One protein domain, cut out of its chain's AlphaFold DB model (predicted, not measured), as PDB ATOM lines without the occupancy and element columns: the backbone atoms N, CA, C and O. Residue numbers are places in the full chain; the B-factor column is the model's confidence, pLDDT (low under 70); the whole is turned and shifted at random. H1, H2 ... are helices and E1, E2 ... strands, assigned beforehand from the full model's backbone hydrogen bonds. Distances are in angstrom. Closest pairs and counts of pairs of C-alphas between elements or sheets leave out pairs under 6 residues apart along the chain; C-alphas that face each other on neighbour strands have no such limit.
ATOM      1  N   ALA A  10     -34.618  12.499 -54.865       95.06
ATOM      2  CA  ALA A  10     -33.375  11.776 -55.122       95.06
ATOM      3  C   ALA A  10     -32.490  12.463 -56.182       95.06
ATOM      4  O   ALA A  10     -31.280  12.239 -56.192       95.06
ATOM      5  N   SER A  11     -33.069  13.314 -57.037       95.44
ATOM      6  CA  SER A  11     -32.367  14.125 -58.033       95.44
ATOM      7  C   SER A  11     -32.246  15.604 -57.636       95.44
ATOM      8  O   SER A  11     -32.088  16.453 -58.515       95.44
ATOM      9  N   ALA A  12     -32.370  15.936 -56.346       95.19
ATOM     10  CA  ALA A  12     -32.307  17.319 -55.871       95.19
ATOM     11  C   ALA A  12     -30.994  18.022 -56.247       95.19
ATOM     12  O   ALA A  12     -29.913  17.435 -56.202       95.19
ATOM     13  N   GLU A  13     -31.095  19.312 -56.576       94.38
ATOM     14  CA  GLU A  13     -29.947  20.137 -56.972       94.38
ATOM     15  C   GLU A  13     -28.987  20.406 -55.815       94.38
ATOM     16  O   GLU A  13     -27.779  20.552 -56.017       94.38
ATOM     17  N   LYS A  14     -29.528  20.501 -54.597       95.44
ATOM     18  CA  LYS A  14     -28.759  20.766 -53.386       95.44
ATOM     19  C   LYS A  14     -29.075  19.729 -52.322       95.44
ATOM     20  O   LYS A  14     -30.228  19.343 -52.133       95.44
ATOM     21  N   ILE A  15     -28.031  19.316 -51.611       96.06
ATOM     22  CA  ILE A  15     -28.127  18.424 -50.460       96.06
ATOM     23  C   ILE A  15     -27.450  19.118 -49.281       96.06
ATOM     24  O   ILE A  15     -26.277  19.474 -49.386       96.06
ATOM     25  N   GLY A  16     -28.192  19.311 -48.193       94.19
ATOM     26  CA  GLY A  16     -27.703  19.875 -46.937       94.19
ATOM     27  C   GLY A  16     -27.576  18.801 -45.861       94.19
ATOM     28  O   GLY A  16     -28.390  17.877 -45.797       94.19
ATOM     29  N   TYR A  17     -26.564  18.919 -45.002       94.50
ATOM     30  CA  TYR A  17     -26.344  18.019 -43.867       94.50
ATOM     31  C   TYR A  17     -26.304  18.824 -42.571       94.50
ATOM     32  O   TYR A  17     -25.376  19.599 -42.356       94.50
ATOM     33  N   ASN A  18     -27.290  18.622 -41.695       91.38
ATOM     34  CA  ASN A  18     -27.472  19.388 -40.454       91.38
ATOM     35  C   ASN A  18     -27.499  20.912 -40.667       91.38
ATOM     36  O   ASN A  18     -27.195  21.683 -39.758       91.38
ATOM     37  N   GLU A  19     -27.862  21.336 -41.871       87.38
ATOM     38  CA  GLU A  19     -28.061  22.721 -42.262       87.38
ATOM     39  C   GLU A  19     -29.402  22.825 -42.983       87.38
ATOM     40  O   GLU A  19     -29.819  21.887 -43.666       87.38
ATOM     41  N   ILE A  20     -30.071  23.960 -42.816       83.81
ATOM     42  CA  ILE A  20     -31.335  24.243 -43.489       83.81
ATOM     43  C   ILE A  20     -31.028  25.043 -44.748       83.81
ATOM     44  O   ILE A  20     -30.394  26.093 -44.660       83.81
ATOM     45  N   LEU A  21     -31.482  24.550 -45.904       86.75
ATOM     46  CA  LEU A  21     -31.280  25.215 -47.197       86.75
ATOM     47  C   LEU A  21     -32.516  26.010 -47.630       86.75
ATOM     48  O   LEU A  21     -32.390  27.123 -48.145       86.75
ATOM     49  N   GLY A  22     -33.708  25.451 -47.410       79.00
ATOM     50  CA  GLY A  22     -34.975  26.138 -47.641       79.00
ATOM     51  C   GLY A  22     -35.236  27.194 -46.572       79.00
ATOM     52  O   GLY A  22     -35.596  26.868 -45.443       79.00
ATOM     53  N   HIS A  23     -35.073  28.467 -46.931       74.06
ATOM     54  CA  HIS A  23     -35.445  29.594 -46.080       74.06
ATOM     55  C   HIS A  23     -36.709  30.269 -46.619       74.06
ATOM     56  O   HIS A  23     -36.809  30.593 -47.801       74.06
ATOM     57  N   GLY A  24     -37.676  30.516 -45.739       74.75
ATOM     58  CA  GLY A  24     -38.926  31.188 -46.076       74.75
ATOM     59  C   GLY A  24     -39.748  31.493 -44.828       74.75
ATOM     60  O   GLY A  24     -39.220  31.547 -43.723       74.75
ATOM     61  N   ASN A  25     -41.056  31.670 -45.007       75.00
ATOM     62  CA  ASN A  25     -41.989  31.904 -43.897       75.00
ATOM     63  C   ASN A  25     -42.520  30.602 -43.269       75.00
ATOM     64  O   ASN A  25     -43.495  30.633 -42.517       75.00
ATOM     65  N   THR A  26     -41.931  29.455 -43.608       74.50
ATOM     66  CA  THR A  26     -42.295  28.166 -43.024       74.50
ATOM     67  C   THR A  26     -41.596  27.999 -41.679       74.50
ATOM     68  O   THR A  26     -40.469  28.452 -41.474       74.50
ATOM     69  N   LEU A  27     -42.295  27.395 -40.716       80.44
ATOM     70  CA  LEU A  27     -41.695  27.078 -39.425       80.44
ATOM     71  C   LEU A  27     -40.722  25.915 -39.615       80.44
ATOM     72  O   LEU A  27     -41.143  24.781 -39.835       80.44
ATOM     73  N   GLU A  28     -39.437  26.200 -39.469       85.50
ATOM     74  CA  GLU A  28     -38.392  25.194 -39.355       85.50
ATOM     75  C   GLU A  28     -38.012  25.071 -37.872       85.50
ATOM     76  O   GLU A  28     -37.478  26.008 -37.282       85.50
ATOM     77  N   ASN A  29     -38.361  23.947 -37.246       88.31
ATOM     78  CA  ASN A  29     -38.014  23.645 -35.855       88.31
ATOM     79  C   ASN A  29     -37.462  22.220 -35.692       88.31
ATOM     80  O   ASN A  29     -37.492  21.663 -34.589       88.31
ATOM     81  N   SER A  30     -36.979  21.600 -36.778       88.06
ATOM     82  CA  SER A  30     -36.519  20.210 -36.741       88.06
ATOM     83  C   SER A  30     -35.372  20.022 -35.754       88.06
ATOM     84  O   SER A  30     -35.382  19.039 -35.021       88.06
ATOM     85  N   ALA A  31     -34.465  20.994 -35.633       86.62
ATOM     86  CA  ALA A  31     -33.375  20.958 -34.656       86.62
ATOM     87  C   ALA A  31     -33.855  21.005 -33.188       86.62
ATOM     88  O   ALA A  31     -33.176  20.501 -32.293       86.62
ATOM     89  N   GLU A  32     -35.024  21.598 -32.918       89.38
ATOM     90  CA  GLU A  32     -35.604  21.645 -31.570       89.38
ATOM     91  C   GLU A  32     -36.349  20.353 -31.215       89.38
ATOM     92  O   GLU A  32     -36.298  19.904 -30.064       89.38
ATOM     93  N   VAL A  33     -37.048  19.770 -32.197       93.00
ATOM     94  CA  VAL A  33     -37.853  18.548 -32.044       93.00
ATOM     95  C   VAL A  33     -36.973  17.298 -32.050       93.00
ATOM     96  O   VAL A  33     -37.135  16.434 -31.191       93.00
ATOM     97  N   TYR A  34     -36.027  17.219 -32.985       92.12
ATOM     98  CA  TYR A  34     -35.128  16.085 -33.199       92.12
ATOM     99  C   TYR A  34     -33.730  16.412 -32.676       92.12
ATOM    100  O   TYR A  34     -32.772  16.624 -33.424       92.12
ATOM    101  N   LYS A  35     -33.619  16.492 -31.350       89.88
ATOM    102  CA  LYS A  35     -32.343  16.758 -30.675       89.88
ATOM    103  C   LYS A  35     -31.355  15.622 -30.931       89.88
ATOM    104  O   LYS A  35     -31.753  14.465 -31.022       89.88
ATOM    105  N   ASP A  36     -30.076  15.970 -31.061       89.00
ATOM    106  CA  ASP A  36     -28.968  15.026 -31.296       89.00
ATOM    107  C   ASP A  36     -29.140  14.124 -32.538       89.00
ATOM    108  O   ASP A  36     -28.470  13.100 -32.685       89.00
ATOM    109  N   SER A  37     -30.029  14.518 -33.453       94.25
ATOM    110  CA  SER A  37     -30.298  13.815 -34.703       94.25
ATOM    111  C   SER A  37     -29.471  14.385 -35.849       94.25
ATOM    112  O   SER A  37     -29.092  15.556 -35.849       94.25
ATOM    113  N   MET A  38     -29.230  13.557 -36.860       95.12
ATOM    114  CA  MET A  38     -28.717  14.006 -38.147       95.12
ATOM    115  C   MET A  38     -29.888  14.274 -39.091       95.12
ATOM    116  O   MET A  38     -30.744  13.411 -39.277       95.12
ATOM    117  N   VAL A  39     -29.903  15.439 -39.729       95.19
ATOM    118  CA  VAL A  39     -30.906  15.806 -40.731       95.19
ATOM    119  C   VAL A  39     -30.228  15.929 -42.088       95.19
ATOM    120  O   VAL A  39     -29.247  16.656 -42.233       95.19
ATOM    121  N   VAL A  40     -30.752  15.217 -43.083       95.81
ATOM    122  CA  VAL A  40     -30.340  15.353 -44.485       95.81
ATOM    123  C   VAL A  40     -31.466  16.034 -45.245       95.81
ATOM    124  O   VAL A  40     -32.581  15.516 -45.273       95.81
ATOM    125  N   GLU A  41     -31.190  17.185 -45.845       96.31
ATOM    126  CA  GLU A  41     -32.154  17.953 -46.633       96.31
ATOM    127  C   GLU A  41     -31.863  17.809 -48.128       96.31
ATOM    128  O   GLU A  41     -30.771  18.138 -48.579       96.31
ATOM    129  N   TYR A  42     -32.855  17.363 -48.898       96.56
ATOM    130  CA  TYR A  42     -32.850  17.365 -50.362       96.56
ATOM    131  C   TYR A  42     -33.674  18.553 -50.846       96.56
ATOM    132  O   TYR A  42     -34.890  18.569 -50.649       96.56
ATOM    133  N   HIS A  43     -33.020  19.543 -51.446       96.00
ATOM    134  CA  HIS A  43     -33.607  20.855 -51.702       96.00
ATOM    135  C   HIS A  43     -33.596  21.226 -53.189       96.00
ATOM    136  O   HIS A  43     -32.558  21.186 -53.857       96.00
ATOM    137  N   PHE A  44     -34.759  21.655 -53.672       95.25
ATOM    138  CA  PHE A  44     -34.944  22.321 -54.953       95.25
ATOM    139  C   PHE A  44     -35.217  23.811 -54.706       95.25
ATOM    140  O   PHE A  44     -36.256  24.128 -54.123       95.25
ATOM    141  N   PRO A  45     -34.328  24.721 -55.148       91.50
ATOM    142  CA  PRO A  45     -34.474  26.160 -54.919       91.50
ATOM    143  C   PRO A  45     -35.449  26.861 -55.883       91.50
ATOM    144  O   PRO A  45     -35.624  28.065 -55.755       91.50
ATOM    145  N   GLY A  46     -35.997  26.131 -56.858       90.81
ATOM    146  CA  GLY A  46     -36.860  26.602 -57.945       90.81
ATOM    147  C   GLY A  46     -37.374  25.394 -58.719       90.81
ATOM    148  O   GLY A  46     -36.557  24.565 -59.120       90.81
ATOM    149  N   LEU A  47     -38.688  25.246 -58.915       87.19
ATOM    150  CA  LEU A  47     -39.239  24.121 -59.690       87.19
ATOM    151  C   LEU A  47     -40.149  24.577 -60.820       87.19
ATOM    152  O   LEU A  47     -40.073  24.029 -61.920       87.19
ATOM    153  N   ASP A  48     -41.016  25.549 -60.557       85.69
ATOM    154  CA  ASP A  48     -42.033  25.966 -61.509       85.69
ATOM    155  C   ASP A  48     -41.668  27.322 -62.143       85.69
ATOM    156  O   ASP A  48     -41.642  28.359 -61.465       85.69
ATOM    157  N   PRO A  49     -41.422  27.359 -63.468       86.56
ATOM    158  CA  PRO A  49     -41.140  28.597 -64.185       86.56
ATOM    159  C   PRO A  49     -42.226  29.667 -64.034       86.56
ATOM    160  O   PRO A  49     -41.922  30.849 -64.186       86.56
ATOM    161  N   GLN A  50     -43.477  29.290 -63.736       87.44
ATOM    162  CA  GLN A  50     -44.569  30.248 -63.542       87.44
ATOM    163  C   GLN A  50     -44.365  31.143 -62.311       87.44
ATOM    164  O   GLN A  50     -44.916  32.240 -62.256       87.44
ATOM    165  N   TYR A  51     -43.570  30.684 -61.343       83.69
ATOM    166  CA  TYR A  51     -43.183  31.450 -60.163       83.69
ATOM    167  C   TYR A  51     -41.808  32.100 -60.327       83.69
ATOM    168  O   TYR A  51     -41.215  32.510 -59.337       83.69
ATOM    169  N   GLU A  52     -41.272  32.173 -61.550       83.00
ATOM    170  CA  GLU A  52     -39.938  32.721 -61.841       83.00
ATOM    171  C   GLU A  52     -38.814  32.045 -61.027       83.00
ATOM    172  O   GLU A  52     -37.786  32.654 -60.738       83.00
ATOM    173  N   GLY A  53     -39.012  30.775 -60.642       80.94
ATOM    174  CA  GLY A  53     -38.085  30.038 -59.777       80.94
ATOM    175  C   GLY A  53     -38.029  30.561 -58.339       80.94
ATOM    176  O   GLY A  53     -37.041  30.333 -57.650       80.94
ATOM    177  N   MET A  54     -39.052  31.297 -57.896       84.75
ATOM    178  CA  MET A  54     -39.186  31.720 -56.503       84.75
ATOM    179  C   MET A  54     -39.763  30.610 -55.617       84.75
ATOM    180  O   MET A  54     -39.621  30.682 -54.401       84.75
ATOM    181  N   ASP A  55     -40.417  29.598 -56.190       91.19
ATOM    182  CA  ASP A  55     -40.900  28.456 -55.420       91.19
ATOM    183  C   ASP A  55     -39.751  27.556 -54.967       91.19
ATOM    184  O   ASP A  55     -38.713  27.473 -55.608       91.19
ATOM    185  N   TRP A  56     -39.925  26.843 -53.861       92.88
ATOM    186  CA  TRP A  56     -38.946  25.844 -53.450       92.88
ATOM    187  C   TRP A  56     -39.601  24.684 -52.721       92.88
ATOM    188  O   TRP A  56     -40.698  24.797 -52.160       92.88
ATOM    189  N   ARG A  57     -38.909  23.544 -52.724       93.94
ATOM    190  CA  ARG A  57     -39.318  22.338 -51.998       93.94
ATOM    191  C   ARG A  57     -38.120  21.665 -51.359       93.94
ATOM    192  O   ARG A  57     -37.054  21.573 -51.967       93.94
ATOM    193  N   SER A  58     -38.336  21.137 -50.166       95.25
ATOM    194  CA  SER A  58     -37.358  20.383 -49.400       95.25
ATOM    195  C   SER A  58     -37.970  19.106 -48.850       95.25
ATOM    196  O   SER A  58     -39.057  19.112 -48.270       95.25
ATOM    197  N   LEU A  59     -37.226  18.011 -48.960       95.56
ATOM    198  CA  LEU A  59     -37.486  16.789 -48.212       95.56
ATOM    199  C   LEU A  59     -36.371  16.600 -47.192       95.56
ATOM    200  O   LEU A  59     -35.210  16.434 -47.567       95.56
ATOM    201  N   ARG A  60     -36.715  16.609 -45.905       95.38
ATOM    202  CA  ARG A  60     -35.762  16.361 -44.820       95.38
ATOM    203  C   ARG A  60     -35.951  14.959 -44.273       95.38
ATOM    204  O   ARG A  60     -37.061  14.553 -43.922       95.38
ATOM    205  N   ILE A  61     -34.850  14.231 -44.195       96.44
ATOM    206  CA  ILE A  61     -34.775  12.875 -43.671       96.44
ATOM    207  C   ILE A  61     -34.017  12.932 -42.351       96.44
ATOM    208  O   ILE A  61     -32.867  13.370 -42.315       96.44
ATOM    209  N   VAL A  62     -34.672  12.516 -41.270       97.06
ATOM    210  CA  VAL A  62     -34.124  12.602 -39.916       97.06
ATOM    211  C   VAL A  62     -33.654  11.232 -39.455       97.06
ATOM    212  O   VAL A  62     -34.418  10.261 -39.474       97.06
ATOM    213  N   PHE A  63     -32.404  11.180 -39.008       97.25
ATOM    214  CA  PHE A  63     -31.758   9.984 -38.506       97.25
ATOM    215  C   PHE A  63     -31.311  10.149 -37.055       97.25
ATOM    216  O   PHE A  63     -30.595  11.089 -36.719       97.25
ATOM    217  N   GLU A  64     -31.640   9.167 -36.222       96.62
ATOM    218  CA  GLU A  64     -31.100   9.037 -34.868       96.62
ATOM    219  C   GLU A  64     -30.145   7.847 -34.794       96.62
ATOM    220  O   GLU A  64     -30.374   6.797 -35.406       96.62
ATOM    221  N   LYS A  65     -29.062   7.998 -34.027       95.38
ATOM    222  CA  LYS A  65     -28.098   6.924 -33.790       95.38
ATOM    223  C   LYS A  65     -28.392   6.248 -32.453       95.38
ATOM    224  O   LYS A  65     -28.291   6.875 -31.404       95.38
ATOM    225  N   HIS A  66     -28.665   4.945 -32.477       95.44
ATOM    226  CA  HIS A  66     -28.842   4.126 -31.278       95.44
ATOM    227  C   HIS A  66     -28.012   2.841 -31.383       95.44
ATOM    228  O   HIS A  66     -28.165   2.072 -32.331       95.44
ATOM    229  N   ASN A  67     -27.119   2.612 -30.411       94.19
ATOM    230  CA  ASN A  67     -26.200   1.461 -30.360       94.19
ATOM    231  C   ASN A  67     -25.482   1.201 -31.700       94.19
ATOM    232  O   ASN A  67     -25.590   0.124 -32.283       94.19
ATOM    233  N   ASP A  68     -24.808   2.229 -32.222       93.81
ATOM    234  CA  ASP A  68     -24.085   2.205 -33.504       93.81
ATOM    235  C   ASP A  68     -24.913   1.946 -34.769       93.81
ATOM    236  O   ASP A  68     -24.366   1.890 -35.868       93.81
ATOM    237  N   THR A  69     -26.238   1.906 -34.643       96.38
ATOM    238  CA  THR A  69     -27.165   1.771 -35.767       96.38
ATOM    239  C   THR A  69     -27.904   3.084 -35.997       96.38
ATOM    240  O   THR A  69     -28.373   3.711 -35.048       96.38
ATOM    241  N   TRP A  70     -28.005   3.500 -37.258       96.19
ATOM    242  CA  TRP A  70     -28.794   4.661 -37.659       96.19
ATOM    243  C   TRP A  70     -30.224   4.244 -37.984       96.19
ATOM    244  O   TRP A  70     -30.441   3.307 -38.754       96.19
ATOM    245  N   TYR A  71     -31.188   4.962 -37.422       96.81
ATOM    246  CA  TYR A  71     -32.611   4.741 -37.634       96.81
ATOM    247  C   TYR A  71     -33.227   5.959 -38.301       96.81
ATOM    248  O   TYR A  71     -32.989   7.083 -37.873       96.81
ATOM    249  N   LEU A  72     -34.045   5.724 -39.325       96.94
ATOM    250  CA  LEU A  72     -34.932   6.741 -39.876       96.94
ATOM    251  C   LEU A  72     -36.071   6.986 -38.879       96.94
ATOM    252  O   LEU A  72     -36.901   6.100 -38.674       96.94
ATOM    253  N   VAL A  73     -36.119   8.177 -38.288       96.38
ATOM    254  CA  VAL A  73     -37.122   8.535 -37.267       96.38
ATOM    255  C   VAL A  73     -38.113   9.595 -37.740       96.38
ATOM    256  O   VAL A  73     -39.177   9.747 -37.145       96.38
ATOM    257  N   GLY A  74     -37.805  10.297 -38.834       95.00
ATOM    258  CA  GLY A  74     -38.658  11.351 -39.369       95.00
ATOM    259  C   GLY A  74     -38.471  11.567 -40.866       95.00
ATOM    260  O   GLY A  74     -37.373  11.424 -41.405       95.00
ATOM    261  N   ILE A  75     -39.565  11.933 -41.529       95.62
ATOM    262  CA  ILE A  75     -39.581  12.445 -42.900       95.62
ATOM    263  C   ILE A  75     -40.416  13.722 -42.865       95.62
ATOM    264  O   ILE A  75     -41.562  13.696 -42.412       95.62
ATOM    265  N   ILE A  76     -39.844  14.832 -43.318       93.56
ATOM    266  CA  ILE A  76     -40.470  16.154 -43.277       93.56
ATOM    267  C   ILE A  76     -40.520  16.689 -44.704       93.56
ATOM    268  O   ILE A  76     -39.495  16.746 -45.378       93.56
ATOM    269  N   HIS A  77     -41.712  17.080 -45.147       93.69
ATOM    270  CA  HIS A  77     -41.892  17.850 -46.373       93.69
ATOM    271  C   HIS A  77     -42.014  19.320 -46.009       93.69
ATOM    272  O   HIS A  77     -42.855  19.667 -45.177       93.69
ATOM    273  N   ASP A  78     -41.229  20.168 -46.656       91.62
ATOM    274  CA  ASP A  78     -41.338  21.613 -46.537       91.62
ATOM    275  C   ASP A  78     -41.378  22.229 -47.932       91.62
ATOM    276  O   ASP A  78     -40.698  21.770 -48.850       91.62
ATOM    277  N   GLN A  79     -42.213  23.239 -48.109       90.69
ATOM    278  CA  GLN A  79     -42.391  23.878 -49.401       90.69
ATOM    279  C   GLN A  79     -42.818  25.321 -49.224       90.69
ATOM    280  O   GLN A  79     -43.550  25.669 -48.294       90.69
ATOM    281  N   TRP A  80     -42.445  26.138 -50.194       88.50
ATOM    282  CA  TRP A  80     -42.927  27.498 -50.287       88.50
ATOM    283  C   TRP A  80     -43.290  27.830 -51.725       88.50
ATOM    284  O   TRP A  80     -42.562  27.521 -52.665       88.50
ATOM    285  N   THR A  81     -44.447  28.461 -51.870       81.50
ATOM    286  CA  THR A  81     -44.984  28.999 -53.120       81.50
ATOM    287  C   THR A  81     -45.614  30.353 -52.803       81.50
ATOM    288  O   THR A  81     -46.113  30.541 -51.688       81.50
TER     289      THR A  81
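Overview. This is residues 10 to 81 of the 82 residues of an uncharacterized protein of Clostridiaceae bacterium (UniProt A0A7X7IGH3). One narrow, twisted antiparallel sheet makes the body, and its long hairpin E3 and E4 runs on past the shorter strands E2 and E1. The stretch 18 to 29, with no named element, arches out from the sheet to the single short helix H1, which only grazes the sheet; the hairpin E3 and E4 makes most of the length, with the loop of residues 45 to 55 at one end and the turn of residues 67 to 68 at the other. The printed part has 72 residues, in the order E1, H1, E2, E3, E4, and is mostly strand; the sheet's order is E1 - E2 - E3 - E4, all antiparallel. It is only just compact, close to loose, with a radius of gyration of the C-alphas of 13.3 A, and elongated, spanning 47 by 24 by 15 A.

Arrangement. Begin with E1, residues 14 to 17, an edge strand. Its antiparallel neighbour is E2, residues 38 to 44, at 167 degrees between directions; look at N 16 and O 41, 2.9 A apart, within hydrogen-bond range. The C-alphas of Ile 15 and Tyr 42 face each other at 4.8 A. Between them in the chain stands H1, residues 30 to 33, which only grazes the sheet, with residues 30 to 31. H1 is too short for any O i to N i+4 pair; its one O i to N i+3 pair is within range. E2 and E3, residues 56 to 66, form a hairpin at 164 degrees, with N 40 and O 61 at 2.9 A and N 61 and O 40 at 2.8 A. E3 and E4, residues 69 to 80, form the next hairpin at 162 degrees; find N 58 and O 78 at 2.8 A. E2, E3 and E4 are a meander, each strand the antiparallel neighbour of the one before. E4 is the other edge strand, apart from E1. From edge to edge the strands' lines turn by 46 degrees.

Along the chain. Find C-alpha 14 at (-28.759, 20.766, -53.386), where E1 begins; it runs 10.2 A to Tyr 17. H1 goes from Ser 30 to Val 33. E2 runs 19.8 A from Met 38 to Phe 44. E3 starts at C-alpha 56, (-38.946, 25.844, -53.450), and runs 32.6 A to His 66. E4 runs 33.5 A from Thr 69 to Trp 80, ending at (-42.927, 27.498, -50.287).

Size, cuts and confidence. The two C-alphas farthest apart are those of Gln 50 and Asn 67, at 47.6 A. The links E1 to H1 and E2 to E3 are long; H1 to E2 and E3 to E4 are tight. The printed part has no cut; its mean pLDDT is 90.8, and no printed residue is under 70.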